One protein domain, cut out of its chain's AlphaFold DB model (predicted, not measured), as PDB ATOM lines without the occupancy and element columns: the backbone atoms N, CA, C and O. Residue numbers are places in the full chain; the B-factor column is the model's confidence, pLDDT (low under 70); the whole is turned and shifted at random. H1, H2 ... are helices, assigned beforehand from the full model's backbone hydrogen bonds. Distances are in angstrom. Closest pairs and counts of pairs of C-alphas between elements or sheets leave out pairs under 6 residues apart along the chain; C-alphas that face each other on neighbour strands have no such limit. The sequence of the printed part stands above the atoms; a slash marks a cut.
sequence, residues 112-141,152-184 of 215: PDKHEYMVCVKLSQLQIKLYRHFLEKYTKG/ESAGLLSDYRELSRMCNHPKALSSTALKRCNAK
ATOM      1  N   PRO A 112     548.285 505.227 361.041       91.19
ATOM      2  CA  PRO A 112     547.889 506.351 361.885       91.19
ATOM      3  C   PRO A 112     549.097 507.098 362.465       91.19
ATOM      4  O   PRO A 112     550.162 506.511 362.676       91.19
ATOM      5  N   ASP A 113     548.897 508.375 362.798       88.31
ATOM      6  CA  ASP A 113     549.937 509.218 363.382       88.31
ATOM      7  C   ASP A 113     550.474 508.642 364.701       88.31
ATOM      8  O   ASP A 113     549.735 508.284 365.624       88.31
ATOM      9  N   LYS A 114     551.804 508.580 364.805       87.94
ATOM     10  CA  LYS A 114     552.499 508.158 366.022       87.94
ATOM     11  C   LYS A 114     552.631 509.346 366.974       87.94
ATOM     12  O   LYS A 114     553.362 510.291 366.688       87.94
ATOM     13  N   HIS A 115     551.994 509.266 368.139       90.19
ATOM     14  CA  HIS A 115     552.166 510.248 369.212       90.19
ATOM     15  C   HIS A 115     553.176 509.753 370.256       90.19
ATOM     16  O   HIS A 115     552.993 508.695 370.859       90.19
ATOM     17  N   GLU A 116     554.236 510.527 370.485       92.31
ATOM     18  CA  GLU A 116     555.247 510.265 371.514       92.31
ATOM     19  C   GLU A 116     555.148 511.312 372.628       92.31
ATOM     20  O   GLU A 116     555.101 512.513 372.363       92.31
ATOM     21  N   TYR A 117     555.133 510.860 373.885       94.12
ATOM     22  CA  TYR A 117     555.032 511.730 375.056       94.12
ATOM     23  C   TYR A 117     556.230 511.524 375.979       94.12
ATOM     24  O   TYR A 117     556.540 510.398 376.370       94.12
ATOM     25  N   MET A 118     556.868 512.621 376.388       94.06
ATOM     26  CA  MET A 118     557.915 512.609 377.407       94.06
ATOM     27  C   MET A 118     557.327 513.050 378.750       94.06
ATOM     28  O   MET A 118     557.015 514.224 378.945       94.06
ATOM     29  N   VAL A 119     557.173 512.110 379.686       94.19
ATOM     30  CA  VAL A 119     556.642 512.389 381.028       94.19
ATOM     31  C   VAL A 119     557.790 512.483 382.030       94.19
ATOM     32  O   VAL A 119     558.404 511.480 382.395       94.19
ATOM     33  N   CYS A 120     558.075 513.692 382.509       93.12
ATOM     34  CA  CYS A 120     559.084 513.922 383.540       93.12
ATOM     35  C   CYS A 120     558.468 513.783 384.938       93.12
ATOM     36  O   CYS A 120     557.710 514.646 385.384       93.12
ATOM     37  N   VAL A 121     558.820 512.715 385.656       91.94
ATOM     38  CA  VAL A 121     558.334 512.450 387.019       91.94
ATOM     39  C   VAL A 121     559.402 512.829 388.045       91.94
ATOM     40  O   VAL A 121     560.570 512.464 387.912       91.94
ATOM     41  N   LYS A 122     559.008 513.556 389.097       92.19
ATOM     42  CA  LYS A 122     559.892 513.871 390.230       92.19
ATOM     43  C   LYS A 122     560.010 512.665 391.163       92.19
ATOM     44  O   LYS A 122     559.020 511.993 391.438       92.19
ATOM     45  N   LEU A 123     561.208 512.433 391.698       90.38
ATOM     46  CA  LEU A 123     561.437 511.386 392.696       90.38
ATOM     47  C   LEU A 123     560.658 511.664 393.991       90.38
ATOM     48  O   LEU A 123     560.584 512.800 394.463       90.38
ATOM     49  N   SER A 124     560.131 510.603 394.599       91.38
ATOM     50  CA  SER A 124     559.517 510.645 395.930       91.38
ATOM     51  C   SER A 124     560.550 510.966 397.017       91.38
ATOM     52  O   SER A 124     561.733 510.644 396.891       91.38
ATOM     53  N   GLN A 125     560.098 511.518 398.146       91.06
ATOM     54  CA  GLN A 125     560.954 511.820 399.301       91.06
ATOM     55  C   GLN A 125     561.746 510.600 399.794       91.06
ATOM     56  O   GLN A 125     562.910 510.724 400.175       91.06
ATOM     57  N   LEU A 126     561.147 509.406 399.751       89.06
ATOM     58  CA  LEU A 126     561.838 508.165 400.107       89.06
ATOM     59  C   LEU A 126     562.954 507.829 399.105       89.06
ATOM     60  O   LEU A 126     564.056 507.474 399.514       89.06
ATOM     61  N   GLN A 127     562.688 507.978 397.805       90.25
ATOM     62  CA  GLN A 127     563.673 507.727 396.749       90.25
ATOM     63  C   GLN A 127     564.845 508.706 396.842       90.25
ATOM     64  O   GLN A 127     565.990 508.283 396.742       90.25
ATOM     65  N   ILE A 128     564.580 509.987 397.121       91.12
ATOM     66  CA  ILE A 128     565.620 511.007 397.319       91.12
ATOM     67  C   ILE A 128     566.524 510.645 398.502       91.12
ATOM     68  O   ILE A 128     567.748 510.719 398.383       91.12
ATOM     69  N   LYS A 129     565.943 510.231 399.637       90.06
ATOM     70  CA  LYS A 129     566.712 509.811 400.821       90.06
ATOM     71  C   LYS A 129     567.612 508.614 400.511       90.06
ATOM     72  O   LYS A 129     568.794 508.649 400.840       90.06
ATOM     73  N   LEU A 130     567.072 507.588 399.852       87.56
ATOM     74  CA  LEU A 130     567.828 506.391 399.469       87.56
ATOM     75  C   LEU A 130     568.942 506.706 398.464       87.56
ATOM     76  O   LEU A 130     570.067 506.251 398.640       87.56
ATOM     77  N   TYR A 131     568.647 507.533 397.462       88.69
ATOM     78  CA  TYR A 131     569.606 507.960 396.448       88.69
ATOM     79  C   TYR A 131     570.793 508.711 397.066       88.69
ATOM     80  O   TYR A 131     571.946 508.374 396.809       88.69
ATOM     81  N   ARG A 132     570.527 509.687 397.949       88.50
ATOM     82  CA  ARG A 132     571.579 510.422 398.675       88.50
ATOM     83  C   ARG A 132     572.415 509.501 399.558       88.50
ATOM     84  O   ARG A 132     573.637 509.564 399.513       88.50
ATOM     85  N   HIS A 133     571.756 508.608 400.294       86.44
ATOM     86  CA  HIS A 133     572.429 507.634 401.146       86.44
ATOM     87  C   HIS A 133     573.361 506.709 400.355       86.44
ATOM     88  O   HIS A 133     574.460 506.391 400.810       86.44
ATOM     89  N   PHE A 134     572.933 506.287 399.164       84.50
ATOM     90  CA  PHE A 134     573.749 505.474 398.274       84.50
ATOM     91  C   PHE A 134     574.988 506.239 397.796       84.50
ATOM     92  O   PHE A 134     576.100 505.731 397.911       84.50
ATOM     93  N   LEU A 135     574.821 507.483 397.339       84.19
ATOM     94  CA  LEU A 135     575.945 508.304 396.879       84.19
ATOM     95  C   LEU A 135     576.977 508.575 397.980       84.19
ATOM     96  O   LEU A 135     578.183 508.536 397.739       84.19
ATOM     97  N   GLU A 136     576.509 508.836 399.200       83.44
ATOM     98  CA  GLU A 136     577.372 509.086 400.354       83.44
ATOM     99  C   GLU A 136     578.186 507.858 400.761       83.44
ATOM    100  O   GLU A 136     579.350 508.009 401.119       83.44
ATOM    101  N   LYS A 137     577.598 506.659 400.691       75.69
ATOM    102  CA  LYS A 137     578.246 505.418 401.138       75.69
ATOM    103  C   LYS A 137     579.108 504.734 400.083       75.69
ATOM    104  O   LYS A 137     580.115 504.139 400.447       75.69
ATOM    105  N   TYR A 138     578.702 504.778 398.815       69.69
ATOM    106  CA  TYR A 138     579.303 503.958 397.756       69.69
ATOM    107  C   TYR A 138     580.131 504.768 396.755       69.69
ATOM    108  O   TYR A 138     581.073 504.239 396.177       69.69
ATOM    109  N   THR A 139     579.823 506.054 396.557       64.88
ATOM    110  CA  THR A 139     580.471 506.873 395.513       64.88
ATOM    111  C   THR A 139     581.552 507.799 396.073       64.88
ATOM    112  O   THR A 139     582.502 508.135 395.370       64.88
ATOM    113  N   LYS A 140     581.469 508.183 397.356       58.34
ATOM    114  CA  LYS A 140     582.514 508.967 398.038       58.34
ATOM    115  C   LYS A 140     583.680 508.076 398.479       58.34
ATOM    116  O   LYS A 140     583.939 507.888 399.662       58.34
ATOM    117  N   GLY A 141     584.438 507.575 397.510       52.25
ATOM    118  CA  GLY A 141     585.711 506.881 397.719       52.25
ATOM    119  C   GLY A 141     586.883 507.772 398.164       52.25
ATOM    120  O   GLY A 141     588.028 507.368 397.999       52.25
ATOM    121  N   GLU A 152     583.467 498.778 399.315       54.62
ATOM    122  CA  GLU A 152     583.954 499.174 397.997       54.62
ATOM    123  C   GLU A 152     582.807 499.094 396.981       54.62
ATOM    124  O   GLU A 152     582.039 498.127 396.964       54.62
ATOM    125  N   SER A 153     582.659 500.139 396.158       58.62
ATOM    126  CA  SER A 153     581.746 500.095 395.015       58.62
ATOM    127  C   SER A 153     582.137 498.904 394.142       58.62
ATOM    128  O   SER A 153     583.289 498.769 393.732       58.62
ATOM    129  N   ALA A 154     581.169 498.038 393.833       63.88
ATOM    130  CA  ALA A 154     581.375 496.850 393.006       63.88
ATOM    131  C   ALA A 154     581.543 497.186 391.501       63.88
ATOM    132  O   ALA A 154     581.458 496.301 390.647       63.88
ATOM    133  N   GLY A 155     581.768 498.468 391.170       75.44
ATOM    134  CA  GLY A 155     582.004 499.003 389.832       75.44
ATOM    135  C   GLY A 155     580.836 499.846 389.309       75.44
ATOM    136  O   GLY A 155     579.674 499.597 389.637       75.44
ATOM    137  N   LEU A 156     581.135 500.803 388.424       82.38
ATOM    138  CA  LEU A 156     580.188 501.789 387.870       82.38
ATOM    139  C   LEU A 156     578.872 501.175 387.354       82.38
ATOM    140  O   LEU A 156     577.788 501.705 387.592       82.38
ATOM    141  N   LEU A 157     578.952 500.037 386.659       83.25
ATOM    142  CA  LEU A 157     577.777 499.359 386.102       83.25
ATOM    143  C   LEU A 157     576.887 498.739 387.182       83.25
ATOM    144  O   LEU A 157     575.670 498.656 387.015       83.25
ATOM    145  N   SER A 158     577.481 498.285 388.285       82.44
ATOM    146  CA  SER A 158     576.728 497.756 389.419       82.44
ATOM    147  C   SER A 158     575.993 498.881 390.151       82.44
ATOM    148  O   SER A 158     574.798 498.749 390.416       82.44
ATOM    149  N   ASP A 159     576.656 500.024 390.332       83.88
ATOM    150  CA  ASP A 159     576.078 501.213 390.953       83.88
ATOM    151  C   ASP A 159     574.926 501.771 390.120       83.88
ATOM    152  O   ASP A 159     573.842 502.018 390.644       83.88
ATOM    153  N   TYR A 160     575.112 501.874 388.800       85.88
ATOM    154  CA  TYR A 160     574.052 502.273 387.876       85.88
ATOM    155  C   TYR A 160     572.819 501.368 387.992       85.88
ATOM    156  O   TYR A 160     571.688 501.856 388.052       85.88
ATOM    157  N   ARG A 161     573.018 500.044 388.067       85.75
ATOM    158  CA  ARG A 161     571.915 499.082 388.215       85.75
ATOM    159  C   ARG A 161     571.160 499.281 389.527       85.75
ATOM    160  O   ARG A 161     569.932 499.205 389.522       85.75
ATOM    161  N   GLU A 162     571.857 499.518 390.635       84.19
ATOM    162  CA  GLU A 162     571.195 499.749 391.924       84.19
ATOM    163  C   GLU A 162     570.464 501.099 391.946       84.19
ATOM    164  O   GLU A 162     569.298 501.145 392.340       84.19
ATOM    165  N   LEU A 163     571.074 502.171 391.428       86.19
ATOM    166  CA  LEU A 163     570.447 503.492 391.293       86.19
ATOM    167  C   LEU A 163     569.194 503.456 390.407       86.19
ATOM    168  O   LEU A 163     568.146 503.970 390.802       86.19
ATOM    169  N   SER A 164     569.261 502.778 389.258       88.44
ATOM    170  CA  SER A 164     568.119 502.583 388.355       88.44
ATOM    171  C   SER A 164     566.943 501.904 389.070       88.44
ATOM    172  O   SER A 164     565.797 502.343 388.960       88.44
ATOM    173  N   ARG A 165     567.211 500.892 389.909       84.69
ATOM    174  CA  ARG A 165     566.174 500.245 390.730       84.69
ATOM    175  C   ARG A 165     565.558 501.195 391.756       84.69
ATOM    176  O   ARG A 165     564.343 501.138 391.946       84.69
ATOM    177  N   MET A 166     566.356 502.060 392.391       85.69
ATOM    178  CA  MET A 166     565.844 503.057 393.347       85.69
ATOM    179  C   MET A 166     564.868 504.026 392.671       85.69
ATOM    180  O   MET A 166     563.802 504.319 393.223       85.69
ATOM    181  N   CYS A 167     565.223 504.484 391.467       85.56
ATOM    182  CA  CYS A 167     564.414 505.401 390.667       85.56
ATOM    183  C   CYS A 167     563.123 504.747 390.153       85.56
ATOM    184  O   CYS A 167     562.088 505.405 390.145       85.56
ATOM    185  N   ASN A 168     563.153 503.453 389.810       87.00
ATOM    186  CA  ASN A 168     561.963 502.721 389.370       87.00
ATOM    187  C   ASN A 168     560.963 502.497 390.514       87.00
ATOM    188  O   ASN A 168     559.806 502.893 390.407       87.00
ATOM    189  N   HIS A 169     561.385 501.865 391.618       86.25
ATOM    190  CA  HIS A 169     560.538 501.701 392.805       86.25
ATOM    191  C   HIS A 169     561.354 501.251 394.040       86.25
ATOM    192  O   HIS A 169     562.062 500.244 393.959       86.25
ATOM    193  N   PRO A 170     561.188 501.856 395.236       81.38
ATOM    194  CA  PRO A 170     561.958 501.506 396.445       81.38
ATOM    195  C   PRO A 170     561.902 500.021 396.849       81.38
ATOM    196  O   PRO A 170     562.887 499.451 397.317       81.38
ATOM    197  N   LYS A 171     560.758 499.356 396.626       80.50
ATOM    198  CA  LYS A 171     560.573 497.915 396.906       80.50
ATOM    199  C   LYS A 171     561.538 497.019 396.115       80.50
ATOM    200  O   LYS A 171     561.875 495.938 396.596       80.50
ATOM    201  N   ALA A 172     562.020 497.463 394.953       79.06
ATOM    202  CA  ALA A 172     562.962 496.703 394.132       79.06
ATOM    203  C   ALA A 172     564.313 496.466 394.834       79.06
ATOM    204  O   ALA A 172     564.969 495.465 394.564       79.06
ATOM    205  N   LEU A 173     564.703 497.337 395.771       74.00
ATOM    206  CA  LEU A 173     565.896 497.146 396.606       74.00
ATOM    207  C   LEU A 173     565.666 496.110 397.710       74.00
ATOM    208  O   LEU A 173     566.536 495.297 398.011       74.00
ATOM    209  N   SER A 174     564.478 496.122 398.318       70.19
ATOM    210  CA  SER A 174     564.146 495.179 399.392       70.19
ATOM    211  C   SER A 174     564.090 493.735 398.887       70.19
ATOM    212  O   SER A 174     564.579 492.825 399.554       70.19
ATOM    213  N   SER A 175     563.569 493.514 397.676       70.88
ATOM    214  CA  SER A 175     563.450 492.178 397.093       70.88
ATOM    215  C   SER A 175     564.805 491.580 396.701       70.88
ATOM    216  O   SER A 175     565.009 490.377 396.867       70.88
ATOM    217  N   THR A 176     565.761 492.386 396.231       68.00
ATOM    218  CA  THR A 176     567.128 491.924 395.937       68.00
ATOM    219  C   THR A 176     567.927 491.672 397.210       68.00
ATOM    220  O   THR A 176     568.630 490.665 397.282       68.00
ATOM    221  N   ALA A 177     567.781 492.520 398.233       68.62
ATOM    222  CA  ALA A 177     568.379 492.293 399.548       68.62
ATOM    223  C   ALA A 177     567.881 490.975 400.164       68.62
ATOM    224  O   ALA A 177     568.691 490.157 400.595       68.62
ATOM    225  N   LEU A 178     566.572 490.707 400.102       63.41
ATOM    226  CA  LEU A 178     565.976 489.444 400.551       63.41
ATOM    227  C   LEU A 178     566.493 488.237 399.752       63.41
ATOM    228  O   LEU A 178     566.870 487.233 400.349       63.41
ATOM    229  N   LYS A 179     566.584 488.333 398.418       71.12
ATOM    230  CA  LYS A 179     567.163 487.269 397.576       71.12
ATOM    231  C   LYS A 179     568.638 487.008 397.902       71.12
ATOM    232  O   LYS A 179     569.031 485.850 397.980       71.12
ATOM    233  N   ARG A 180     569.440 488.051 398.148       65.88
ATOM    234  CA  ARG A 180     570.847 487.923 398.575       65.88
ATOM    235  C   ARG A 180     570.963 487.281 399.961       65.88
ATOM    236  O   ARG A 180     571.799 486.403 400.149       65.88
ATOM    237  N   CYS A 181     570.109 487.665 400.910       60.12
ATOM    238  CA  CYS A 181     570.050 487.046 402.236       60.12
ATOM    239  C   CYS A 181     569.614 485.575 402.170       60.12
ATOM    240  O   CYS A 181     570.175 484.746 402.879       60.12
ATOM    241  N   ASN A 182     568.668 485.230 401.295       65.31
ATOM    242  CA  ASN A 182     568.212 483.851 401.107       65.31
ATOM    243  C   ASN A 182     569.234 482.990 400.346       65.31
ATOM    244  O   ASN A 182     569.385 481.817 400.668       65.31
ATOM    245  N   ALA A 183     569.983 483.563 399.398       63.44
ATOM    246  CA  ALA A 183     571.087 482.879 398.720       63.44
ATOM    247  C   ALA A 183     572.247 482.570 399.683       63.44
ATOM    248  O   ALA A 183     572.797 481.479 399.638       63.44
ATOM    249  N   LYS A 184     572.557 483.482 400.618       58.50
ATOM    250  CA  LYS A 184     573.550 483.254 401.686       58.50
ATOM    251  C   LYS A 184     573.116 482.218 402.734       58.50
ATOM    252  O   LYS A 184     573.957 481.738 403.483       58.50
TER     253      LYS A 184
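This is residues 112 to 141 and 152 to 184 of the 215 residues of the protein "SNF2_N domain-containing protein" of Daphnia pulex (UniProt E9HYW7). Two helices, H1 and H2, lie side by side and run opposite ways; H3 turns off from the end of H2, and a long tail leads into H1, its residues 112 to 120 sticking out. The printed part has 63 residues with three named helices, in the order H1, H2, H3, and no named strand: all helix. It is loose, with a radius of gyration of the C-alphas of 15.3 A, and spans 52 by 28 by 24 A.

Look first at H1, residues 125 to 139, and H2, residues 156 to 168: they touch at a shallow tilt of 8 degrees, H2 with residues 163 to 167 alone, and their closest C-alphas, of Gln 127 and Met 166, are 6.2 A apart. After a tight link, H3, residues 171 to 183, touches H2 with residues 172 to 173 alone, at a steep tilt of 53 degrees, opposite ways; the closest C-alphas, of Arg 165 and Ala 172, are 5.9 A apart. H1 and H3 are apart. In H1 and H2 every O i to N i+4 pair is within hydrogen-bond range, in H3 8 of 9.

Find C-alpha 125 at (560.954, 511.820, 399.301); H1 runs 20.5 A from there. H2 measures 18.3 A; H3, 18.4 A, ends at C-alpha 183, (571.087, 482.879, 398.720).

Residues 142 to 151 are cut out, with 7.9 A between C-alphas 141 and 152. The C-alphas of Pro 112 and Lys 184, the two farthest apart, are 52.7 A apart. The pLDDT is under 70 at residues 138 to 141, 152 to 154, 176 to 178 and 180 to 184.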